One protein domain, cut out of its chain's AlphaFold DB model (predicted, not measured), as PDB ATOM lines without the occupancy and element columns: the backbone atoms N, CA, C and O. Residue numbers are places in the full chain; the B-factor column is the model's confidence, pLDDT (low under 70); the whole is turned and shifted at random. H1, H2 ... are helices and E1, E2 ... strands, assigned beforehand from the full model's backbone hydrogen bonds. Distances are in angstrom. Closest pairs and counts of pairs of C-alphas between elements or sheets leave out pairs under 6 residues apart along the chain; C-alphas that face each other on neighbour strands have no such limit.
ATOM      1  N   LYS A 479     -36.054  44.564  27.561       74.12
ATOM      2  CA  LYS A 479     -36.714  45.686  26.867       74.12
ATOM      3  C   LYS A 479     -37.321  46.710  27.833       74.12
ATOM      4  O   LYS A 479     -37.292  47.908  27.559       74.12
ATOM      5  N   SER A 480     -37.887  46.263  28.953       79.56
ATOM      6  CA  SER A 480     -38.466  47.143  29.974       79.56
ATOM      7  C   SER A 480     -37.375  47.873  30.746       79.56
ATOM      8  O   SER A 480     -37.438  49.093  30.880       79.56
ATOM      9  N   VAL A 481     -36.317  47.163  31.138       78.50
ATOM     10  CA  VAL A 481     -35.178  47.786  31.823       78.50
ATOM     11  C   VAL A 481     -34.447  48.768  30.909       78.50
ATOM     12  O   VAL A 481     -34.118  49.873  31.333       78.50
ATOM     13  N   MET A 482     -34.274  48.440  29.627       81.19
ATOM     14  CA  MET A 482     -33.629  49.336  28.666       81.19
ATOM     15  C   MET A 482     -34.422  50.633  28.448       81.19
ATOM     16  O   MET A 482     -33.819  51.704  28.369       81.19
ATOM     17  N   ARG A 483     -35.764  50.572  28.412       82.25
ATOM     18  CA  ARG A 483     -36.619  51.774  28.360       82.25
ATOM     19  C   ARG A 483     -36.377  52.682  29.565       82.25
ATOM     20  O   ARG A 483     -36.187  53.882  29.391       82.25
ATOM     21  N   VAL A 484     -36.317  52.104  30.764       82.69
ATOM     22  CA  VAL A 484     -36.035  52.841  32.005       82.69
ATOM     23  C   VAL A 484     -34.636  53.461  31.968       82.69
ATOM     24  O   VAL A 484     -34.491  54.660  32.197       82.69
ATOM     25  N   LEU A 485     -33.607  52.689  31.608       83.06
ATOM     26  CA  LEU A 485     -32.227  53.176  31.509       83.06
ATOM     27  C   LEU A 485     -32.076  54.309  30.484       83.06
ATOM     28  O   LEU A 485     -31.334  55.261  30.731       83.06
ATOM     29  N   HIS A 486     -32.783  54.234  29.352       83.50
ATOM     30  CA  HIS A 486     -32.782  55.286  28.337       83.50
ATOM     31  C   HIS A 486     -33.383  56.585  28.884       83.50
ATOM     32  O   HIS A 486     -32.759  57.639  28.761       83.50
ATOM     33  N   SER A 487     -34.536  56.515  29.554       79.31
ATOM     34  CA  SER A 487     -35.155  57.679  30.199       79.31
ATOM     35  C   SER A 487     -34.243  58.290  31.266       79.31
ATOM     36  O   SER A 487     -34.036  59.499  31.271       79.31
ATOM     37  N   LEU A 488     -33.611  57.466  32.109       75.81
ATOM     38  CA  LEU A 488     -32.721  57.929  33.182       75.81
ATOM     39  C   LEU A 488     -31.414  58.555  32.668       75.81
ATOM     40  O   LEU A 488     -30.879  59.463  33.303       75.81
ATOM     41  N   LYS A 489     -30.904  58.116  31.510       75.06
ATOM     42  CA  LYS A 489     -29.688  58.676  30.895       75.06
ATOM     43  C   LYS A 489     -29.863  60.137  30.467       75.06
ATOM     44  O   LYS A 489     -28.920  60.914  30.600       75.06
ATOM     45  N   HIS A 490     -31.051  60.513  29.987       70.00
ATOM     46  CA  HIS A 490     -31.349  61.891  29.567       70.00
ATOM     47  C   HIS A 490     -31.343  62.881  30.732       70.00
ATOM     48  O   HIS A 490     -31.156  64.074  30.519       70.00
ATOM     49  N   VAL A 491     -31.492  62.385  31.963       70.88
ATOM     50  CA  VAL A 491     -31.532  63.214  33.169       70.88
ATOM     51  C   VAL A 491     -30.135  63.478  33.757       70.88
ATOM     52  O   VAL A 491     -29.996  64.188  34.744       70.88
ATOM     53  N   GLY A 492     -29.069  62.954  33.136       64.75
ATOM     54  CA  GLY A 492     -27.683  63.322  33.461       64.75
ATOM     55  C   GLY A 492     -27.063  62.610  34.670       64.75
ATOM     56  O   GLY A 492     -25.939  62.934  35.058       64.75
ATOM     57  N   ASN A 493     -27.737  61.611  35.248       69.94
ATOM     58  CA  ASN A 493     -27.217  60.879  36.405       69.94
ATOM     59  C   ASN A 493     -26.018  59.987  36.055       69.94
ATOM     60  O   ASN A 493     -26.023  59.237  35.079       69.94
ATOM     61  N   LYS A 494     -24.977  60.034  36.897       72.56
ATOM     62  CA  LYS A 494     -23.738  59.253  36.700       72.56
ATOM     63  C   LYS A 494     -23.851  57.811  37.207       72.56
ATOM     64  O   LYS A 494     -23.249  56.908  36.620       72.56
ATOM     65  N   ASN A 495     -24.637  57.598  38.263       80.06
ATOM     66  CA  ASN A 495     -24.731  56.330  38.987       80.06
ATOM     67  C   ASN A 495     -26.193  55.891  39.121       80.06
ATOM     68  O   ASN A 495     -27.081  56.730  39.254       80.06
ATOM     69  N   ILE A 496     -26.408  54.581  39.137       82.38
ATOM     70  CA  ILE A 496     -27.687  53.931  39.404       82.38
ATOM     71  C   ILE A 496     -27.518  52.961  40.571       82.38
ATOM     72  O   ILE A 496     -26.487  52.298  40.689       82.38
ATOM     73  N   THR A 497     -28.510  52.907  41.447       82.81
ATOM     74  CA  THR A 497     -28.550  51.975  42.571       82.81
ATOM     75  C   THR A 497     -29.545  50.874  42.241       82.81
ATOM     76  O   THR A 497     -30.703  51.164  41.947       82.81
ATOM     77  N   ILE A 498     -29.095  49.625  42.277       81.56
ATOM     78  CA  ILE A 498     -29.934  48.443  42.093       81.56
ATOM     79  C   ILE A 498     -30.081  47.791  43.463       81.56
ATOM     80  O   ILE A 498     -29.077  47.450  44.087       81.56
ATOM     81  N   LYS A 499     -31.315  47.659  43.940       80.94
ATOM     82  CA  LYS A 499     -31.644  46.862  45.122       80.94
ATOM     83  C   LYS A 499     -32.358  45.600  44.686       80.94
ATOM     84  O   LYS A 499     -33.158  45.670  43.760       80.94
ATOM     85  N   VAL A 500     -32.067  44.489  45.338       79.38
ATOM     86  CA  VAL A 500     -32.667  43.188  45.051       79.38
ATOM     87  C   VAL A 500     -33.004  42.514  46.374       79.38
ATOM     88  O   VAL A 500     -32.199  42.589  47.305       79.38
ATOM     89  N   SER A 501     -34.172  41.886  46.457       77.81
ATOM     90  CA  SER A 501     -34.609  41.105  47.611       77.81
ATOM     91  C   SER A 501     -34.643  39.604  47.310       77.81
ATOM     92  O   SER A 501     -34.832  39.177  46.170       77.81
ATOM     93  N   ASN A 502     -34.543  38.787  48.360       74.00
ATOM     94  CA  ASN A 502     -34.823  37.346  48.302       74.00
ATOM     95  C   ASN A 502     -36.328  37.015  48.183       74.00
ATOM     96  O   ASN A 502     -36.675  35.844  48.041       74.00
ATOM     97  N   SER A 503     -37.206  38.026  48.215       72.81
ATOM     98  CA  SER A 503     -38.652  37.925  47.968       72.81
ATOM     99  C   SER A 503     -39.026  38.068  46.483       72.81
ATOM    100  O   SER A 503     -40.174  37.830  46.121       72.81
ATOM    101  N   GLY A 504     -38.061  38.383  45.605       71.88
ATOM    102  CA  GLY A 504     -38.301  38.518  44.161       71.88
ATOM    103  C   GLY A 504     -38.660  39.942  43.734       71.88
ATOM    104  O   GLY A 504     -39.333  40.142  42.720       71.88
ATOM    105  N   GLU A 505     -38.212  40.942  44.494       80.75
ATOM    106  CA  GLU A 505     -38.355  42.356  44.161       80.75
ATOM    107  C   GLU A 505     -37.004  42.972  43.775       80.75
ATOM    108  O   GLU A 505     -35.955  42.691  44.357       80.75
ATOM    109  N   MET A 506     -37.020  43.851  42.773       81.19
ATOM    110  CA  MET A 506     -35.855  44.601  42.317       81.19
ATOM    111  C   MET A 506     -36.194  46.082  42.155       81.19
ATOM    112  O   MET A 506     -37.103  46.457  41.414       81.19
ATOM    113  N   HIS A 507     -35.415  46.955  42.796       84.44
ATOM    114  CA  HIS A 507     -35.576  48.405  42.714       84.44
ATOM    115  C   HIS A 507     -34.418  49.044  41.952       84.44
ATOM    116  O   HIS A 507     -33.252  48.899  42.311       84.44
ATOM    117  N   LEU A 508     -34.746  49.830  40.932       84.31
ATOM    118  CA  LEU A 508     -33.809  50.683  40.204       84.31
ATOM    119  C   LEU A 508     -33.979  52.123  40.693       84.31
ATOM    120  O   LEU A 508     -34.884  52.833  40.255       84.31
ATOM    121  N   LYS A 509     -33.110  52.551  41.613       83.81
ATOM    122  CA  LYS A 509     -33.105  53.901  42.190       83.81
ATOM    123  C   LYS A 509     -32.064  54.794  41.514       83.81
ATOM    124  O   LYS A 509     -30.900  54.430  41.354       83.81
ATOM    125  N   CYS A 510     -32.474  56.003  41.154       83.25
ATOM    126  CA  CYS A 510     -31.663  57.006  40.485       83.25
ATOM    127  C   CYS A 510     -31.860  58.358  41.186       83.25
ATOM    128  O   CYS A 510     -32.953  58.920  41.153       83.25
ATOM    129  N   ARG A 511     -30.806  58.864  41.833       77.12
ATOM    130  CA  ARG A 511     -30.827  60.125  42.591       77.12
ATOM    131  C   ARG A 511     -30.348  61.278  41.719       77.12
ATOM    132  O   ARG A 511     -29.221  61.222  41.234       77.12
ATOM    133  N   MET A 512     -31.205  62.272  41.507       77.19
ATOM    134  CA  MET A 512     -30.932  63.518  40.776       77.19
ATOM    135  C   MET A 512     -30.825  64.677  41.773       77.19
ATOM    136  O   MET A 512     -31.270  64.557  42.913       77.19
ATOM    137  N   ASP A 513     -30.313  65.829  41.341       74.56
ATOM    138  CA  ASP A 513     -30.129  66.994  42.225       74.56
ATOM    139  C   ASP A 513     -31.444  67.521  42.834       74.56
ATOM    140  O   ASP A 513     -31.434  68.130  43.900       74.56
ATOM    141  N   ARG A 514     -32.582  67.306  42.157       77.62
ATOM    142  CA  ARG A 514     -33.906  67.823  42.560       77.62
ATOM    143  C   ARG A 514     -35.003  66.759  42.684       77.62
ATOM    144  O   ARG A 514     -36.134  67.113  42.996       77.62
ATOM    145  N   ALA A 515     -34.707  65.491  42.401       78.12
ATOM    146  CA  ALA A 515     -35.696  64.412  42.419       78.12
ATOM    147  C   ALA A 515     -35.034  63.039  42.593       78.12
ATOM    148  O   ALA A 515     -33.956  62.787  42.058       78.12
ATOM    149  N   ASP A 516     -35.721  62.127  43.275       81.00
ATOM    150  CA  ASP A 516     -35.355  60.713  43.340       81.00
ATOM    151  C   ASP A 516     -36.350  59.911  42.502       81.00
ATOM    152  O   ASP A 516     -37.551  59.921  42.765       81.00
ATOM    153  N   VAL A 517     -35.853  59.190  41.498       82.88
ATOM    154  CA  VAL A 517     -36.669  58.276  40.692       82.88
ATOM    155  C   VAL A 517     -36.360  56.854  41.127       82.88
ATOM    156  O   VAL A 517     -35.214  56.417  41.035       82.88
ATOM    157  N   THR A 518     -37.374  56.123  41.582       85.50
ATOM    158  CA  THR A 518     -37.258  54.697  41.909       85.50
ATOM    159  C   THR A 518     -38.257  53.920  41.070       85.50
ATOM    160  O   THR A 518     -39.439  54.252  41.055       85.50
ATOM    161  N   VAL A 519     -37.770  52.918  40.346       85.81
ATOM    162  CA  VAL A 519     -38.595  52.012  39.546       85.81
ATOM    163  C   VAL A 519     -38.607  50.649  40.216       85.81
ATOM    164  O   VAL A 519     -37.544  50.112  40.525       85.81
ATOM    165  N   TYR A 520     -39.804  50.112  40.416       87.94
ATOM    166  CA  TYR A 520     -40.054  48.861  41.119       87.94
ATOM    167  C   TYR A 520     -40.369  47.754  40.110       87.94
ATOM    168  O   TYR A 520     -41.171  47.957  39.196       87.94
ATOM    169  N   PHE A 521     -39.718  46.606  40.272       82.25
ATOM    170  CA  PHE A 521     -40.003  45.368  39.556       82.25
ATOM    171  C   PHE A 521     -40.318  44.301  40.599       82.25
ATOM    172  O   PHE A 521     -39.469  44.007  41.433       82.25
ATOM    173  N   SER A 522     -41.526  43.755  40.560       83.62
ATOM    174  CA  SER A 522     -42.002  42.700  41.456       83.62
ATOM    175  C   SER A 522     -42.179  41.386  40.689       83.62
ATOM    176  O   SER A 522     -42.115  41.376  39.458       83.62
ATOM    177  N   GLU A 523     -42.428  40.293  41.418       78.88
ATOM    178  CA  GLU A 523     -42.722  38.959  40.861       78.88
ATOM    179  C   GLU A 523     -41.562  38.345  40.050       78.88
ATOM    180  O   GLU A 523     -41.769  37.638  39.061       78.88
ATOM    181  N   LEU A 524     -40.316  38.609  40.454       71.75
ATOM    182  CA  LEU A 524     -39.138  37.984  39.852       71.75
ATOM    183  C   LEU A 524     -38.884  36.604  40.469       71.75
ATOM    184  O   LEU A 524     -39.045  36.400  41.669       71.75
ATOM    185  N   MET A 525     -38.468  35.645  39.639       66.56
ATOM    186  CA  MET A 525     -38.045  34.331  40.126       66.56
ATOM    187  C   MET A 525     -36.688  34.446  40.833       66.56
ATOM    188  O   MET A 525     -35.846  35.254  40.430       66.56
ATOM    189  N   ASN A 526     -36.450  33.593  41.830       64.81
ATOM    190  CA  ASN A 526     -35.204  33.553  42.597       64.81
ATOM    191  C   ASN A 526     -34.542  32.182  42.461       64.81
ATOM    192  O   ASN A 526     -35.214  31.156  42.514       64.81
ATOM    193  N   ASP A 527     -33.222  32.179  42.297       56.62
ATOM    194  CA  ASP A 527     -32.415  30.968  42.087       56.62
ATOM    195  C   ASP A 527     -31.892  30.386  43.418       56.62
ATOM    196  O   ASP A 527     -31.441  29.247  43.477       56.62
ATOM    197  N   THR A 528     -31.942  31.167  44.507       53.94
ATOM    198  CA  THR A 528     -31.201  30.906  45.758       53.94
ATOM    199  C   THR A 528     -32.083  30.620  46.973       53.94
ATOM    200  O   THR A 528     -31.672  30.866  48.105       53.94
ATOM    201  N   VAL A 529     -33.297  30.104  46.774       50.47
ATOM    202  CA  VAL A 529     -34.164  29.714  47.896       50.47
ATOM    203  C   VAL A 529     -33.712  28.359  48.449       50.47
ATOM    204  O   VAL A 529     -34.239  27.314  48.084       50.47
ATOM    205  N   THR A 530     -32.731  28.359  49.351       44.97
ATOM    206  CA  THR A 530     -32.725  27.363  50.433       44.97
ATOM    207  C   THR A 530     -33.839  27.757  51.396       44.97
ATOM    208  O   THR A 530     -33.865  28.898  51.854       44.97
ATOM    209  N   GLU A 531     -34.762  26.837  51.674       46.09
ATOM    210  CA  GLU A 531     -36.031  27.018  52.409       46.09
ATOM    211  C   GLU A 531     -35.908  27.566  53.857       46.09
ATOM    212  O   GLU A 531     -36.896  27.619  54.584       46.09
ATOM    213  N   GLU A 532     -34.733  28.025  54.296       45.53
ATOM    214  CA  GLU A 532     -34.431  28.371  55.693       45.53
ATOM    215  C   GLU A 532     -34.260  29.877  55.987       45.53
ATOM    216  O   GLU A 532     -34.036  30.248  57.138       45.53
ATOM    217  N   GLN A 533     -34.401  30.784  55.012       48.59
ATOM    218  CA  GLN A 533     -34.293  32.234  55.269       48.59
ATOM    219  C   GLN A 533     -35.669  32.915  55.321       48.59
ATOM    220  O   GLN A 533     -36.176  33.415  54.324       48.59
ATOM    221  N   THR A 534     -36.274  32.956  56.512       45.81
ATOM    222  CA  THR A 534     -37.595  33.570  56.776       45.81
ATOM    223  C   THR A 534     -37.572  35.108  56.845       45.81
ATOM    224  O   THR A 534     -38.624  35.724  57.000       45.81
ATOM    225  N   GLN A 535     -36.398  35.747  56.760       57.66
ATOM    226  CA  GLN A 535     -36.255  37.208  56.801       57.66
ATOM    227  C   GLN A 535     -35.967  37.785  55.412       57.66
ATOM    228  O   GLN A 535     -35.132  37.268  54.667       57.66
ATOM    229  N   GLU A 536     -36.659  38.878  55.078       62.56
ATOM    230  CA  GLU A 536     -36.436  39.616  53.838       62.56
ATOM    231  C   GLU A 536     -35.068  40.307  53.891       62.56
ATOM    232  O   GLU A 536     -34.843  41.227  54.680       62.56
ATOM    233  N   HIS A 537     -34.137  39.838  53.063       68.31
ATOM    234  CA  HIS A 537     -32.795  40.395  52.975       68.31
ATOM    235  C   HIS A 537     -32.676  41.228  51.700       68.31
ATOM    236  O   HIS A 537     -33.020  40.761  50.613       68.31
ATOM    237  N   TRP A 538     -32.184  42.460  51.828       71.69
ATOM    238  CA  TRP A 538     -32.033  43.399  50.718       71.69
ATOM    239  C   TRP A 538     -30.559  43.591  50.380       71.69
ATOM    240  O   TRP A 538     -29.809  44.184  51.149       71.69
ATOM    241  N   CYS A 539     -30.158  43.188  49.178       71.44
ATOM    242  CA  CYS A 539     -28.838  43.489  48.643       71.44
ATOM    243  C   CYS A 539     -28.896  44.787  47.828       71.44
ATOM    244  O   CYS A 539     -29.694  44.912  46.898       71.44
ATOM    245  N   THR A 540     -28.043  45.764  48.147       73.69
ATOM    246  CA  THR A 540     -27.963  47.043  47.423       73.69
ATOM    247  C   THR A 540     -26.605  47.194  46.750       73.69
ATOM    248  O   THR A 540     -25.574  47.141  47.410       73.69
ATOM    249  N   VAL A 541     -26.593  47.471  45.445       75.50
ATOM    250  CA  VAL A 541     -25.364  47.736  44.692       75.50
ATOM    251  C   VAL A 541     -25.461  49.053  43.928       75.50
ATOM    252  O   VAL A 541     -26.495  49.391  43.345       75.50
ATOM    253  N   ARG A 542     -24.373  49.829  43.915       75.56
ATOM    254  CA  ARG A 542     -24.290  51.098  43.182       75.56
ATOM    255  C   ARG A 542     -23.352  50.947  41.994       75.56
ATOM    256  O   ARG A 542     -22.169  50.682  42.162       75.56
ATOM    257  N   LEU A 543     -23.878  51.161  40.793       78.25
ATOM    258  CA  LEU A 543     -23.160  50.968  39.535       78.25
ATOM    259  C   LEU A 543     -23.144  52.255  38.710       78.25
ATOM    260  O   LEU A 543     -23.996  53.133  38.861       78.25
ATOM    261  N   SER A 544     -22.187  52.371  37.788       78.62
ATOM    262  CA  SER A 544     -22.207  53.459  36.810       78.62
ATOM    263  C   SER A 544     -23.332  53.239  35.802       78.62
ATOM    264  O   SER A 544     -23.383  52.202  35.133       78.62
ATOM    265  N   LEU A 545     -24.188  54.250  35.618       78.56
ATOM    266  CA  LEU A 545     -25.289  54.195  34.653       78.56
ATOM    267  C   LEU A 545     -24.770  53.943  33.231       78.56
ATOM    268  O   LEU A 545     -25.402  53.234  32.451       78.56
ATOM    269  N   LYS A 546     -23.586  54.476  32.903       77.69
ATOM    270  CA  LYS A 546     -22.946  54.282  31.597       77.69
ATOM    271  C   LYS A 546     -22.596  52.814  31.352       77.69
ATOM    272  O   LYS A 546     -22.883  52.315  30.271       77.69
ATOM    273  N   THR A 547     -22.012  52.127  32.333       76.19
ATOM    274  CA  THR A 547     -21.632  50.706  32.221       76.19
ATOM    275  C   THR A 547     -22.858  49.813  32.090       76.19
ATOM    276  O   THR A 547     -22.920  48.995  31.175       76.19
ATOM    277  N   VAL A 548     -23.863  50.031  32.943       77.81
ATOM    278  CA  VAL A 548     -25.126  49.278  32.923       77.81
ATOM    279  C   VAL A 548     -25.845  49.481  31.587       77.81
ATOM    280  O   VAL A 548     -26.185  48.518  30.908       77.81
ATOM    281  N   HIS A 549     -25.991  50.729  31.135       80.38
ATOM    282  CA  HIS A 549     -26.585  51.026  29.831       80.38
ATOM    283  C   HIS A 549     -25.801  50.385  28.676       80.38
ATOM    284  O   HIS A 549     -26.416  49.859  27.752       80.38
ATOM    285  N   MET A 550     -24.462  50.437  28.687       77.94
ATOM    286  CA  MET A 550     -23.642  49.798  27.648       77.94
ATOM    287  C   MET A 550     -23.898  48.288  27.595       77.94
ATOM    288  O   MET A 550     -24.167  47.781  26.510       77.94
ATOM    289  N   PHE A 551     -23.932  47.605  28.742       78.00
ATOM    290  CA  PHE A 551     -24.234  46.173  28.830       78.00
ATOM    291  C   PHE A 551     -25.617  45.824  28.259       78.00
ATOM    292  O   PHE A 551     -25.719  45.027  27.326       78.00
ATOM    293  N   PHE A 552     -26.683  46.473  28.740       77.75
ATOM    294  CA  PHE A 552     -28.041  46.194  28.255       77.75
ATOM    295  C   PHE A 552     -28.217  46.553  26.777       77.75
ATOM    296  O   PHE A 552     -28.870  45.816  26.043       77.75
ATOM    297  N   SER A 553     -27.582  47.629  26.304       78.56
ATOM    298  CA  SER A 553     -27.593  47.976  24.879       78.56
ATOM    299  C   SER A 553     -26.851  46.953  24.014       78.56
ATOM    300  O   SER A 553     -27.265  46.694  22.881       78.56
ATOM    301  N   ALA A 554     -25.768  46.362  24.533       74.19
ATOM    302  CA  ALA A 554     -24.972  45.362  23.833       74.19
ATOM    303  C   ALA A 554     -25.765  44.064  23.645       74.19
ATOM    304  O   ALA A 554     -25.812  43.520  22.544       74.19
ATOM    305  N   PHE A 555     -26.473  43.640  24.687       70.31
ATOM    306  CA  PHE A 555     -27.121  42.333  24.756       70.31
ATOM    307  C   PHE A 555     -28.639  42.340  24.535       70.31
ATOM    308  O   PHE A 555     -29.269  41.291  24.613       70.31
ATOM    309  N   ALA A 556     -29.242  43.481  24.185       64.19
ATOM    310  CA  ALA A 556     -30.686  43.596  23.944       64.19
ATOM    311  C   ALA A 556     -31.244  42.612  22.890       64.19
ATOM    312  O   ALA A 556     -32.431  42.288  22.929       64.19
TER     313      ALA A 556
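Overview. This is residues 479 to 556 of the 586 residues of the protein "Hus1-like protein (inferred by orthology to a C. elegans protein)" of Nippostrongylus brasiliensis (UniProt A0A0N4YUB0). A twisted antiparallel sheet, E3 E2 E1 E4, has H1 and H2 side by side on one face, making two layers, and a long loop, residues 522 to 537, reaches beyond one end. The printed part has 78 residues with named elements H1 E1 E2 E3 E4 H2, mixed helices and strands. It is only just compact, close to loose, with radius of gyration of the C-alphas 13.9 A and spans 42 by 30 by 18 A.

Along the chain. E1, residues 495 to 501, is 20.1 A long; E4, 538 to 544, 19.8 A; E2 is 506 to 511, E3 516 to 521. H1, 479 to 490, begins at C-alpha (-36.714, 45.686, 26.867); H2, 545 to 556, ends at (-30.686, 43.596, 23.944).

Arrangement. E1 E2 E3 form a meander, consecutive strands antiparallel neighbours; E4 beside E1 completes a Greek key. Within hydrogen-bond range are N 508 and O 519, N 499 and O 507, N 498 and O 541, each 2.8 A. H1 is over E2, height over the sheet 9.9 A. H1 and H2 touch, C-alphas Leu 485 and His 549 closest at 6.3 A, opposite ways. Every O i to N i+4 pair is within range in H2, 7 of 8 in H1.

Size, cuts and confidence. The farthest C-alphas, His 490 and Glu 532, are 42.6 A apart. The printed part has no cut; link E3 to E4 is long. pLDDT is under 70 at residues 492 to 493, 525 to 537 and 556.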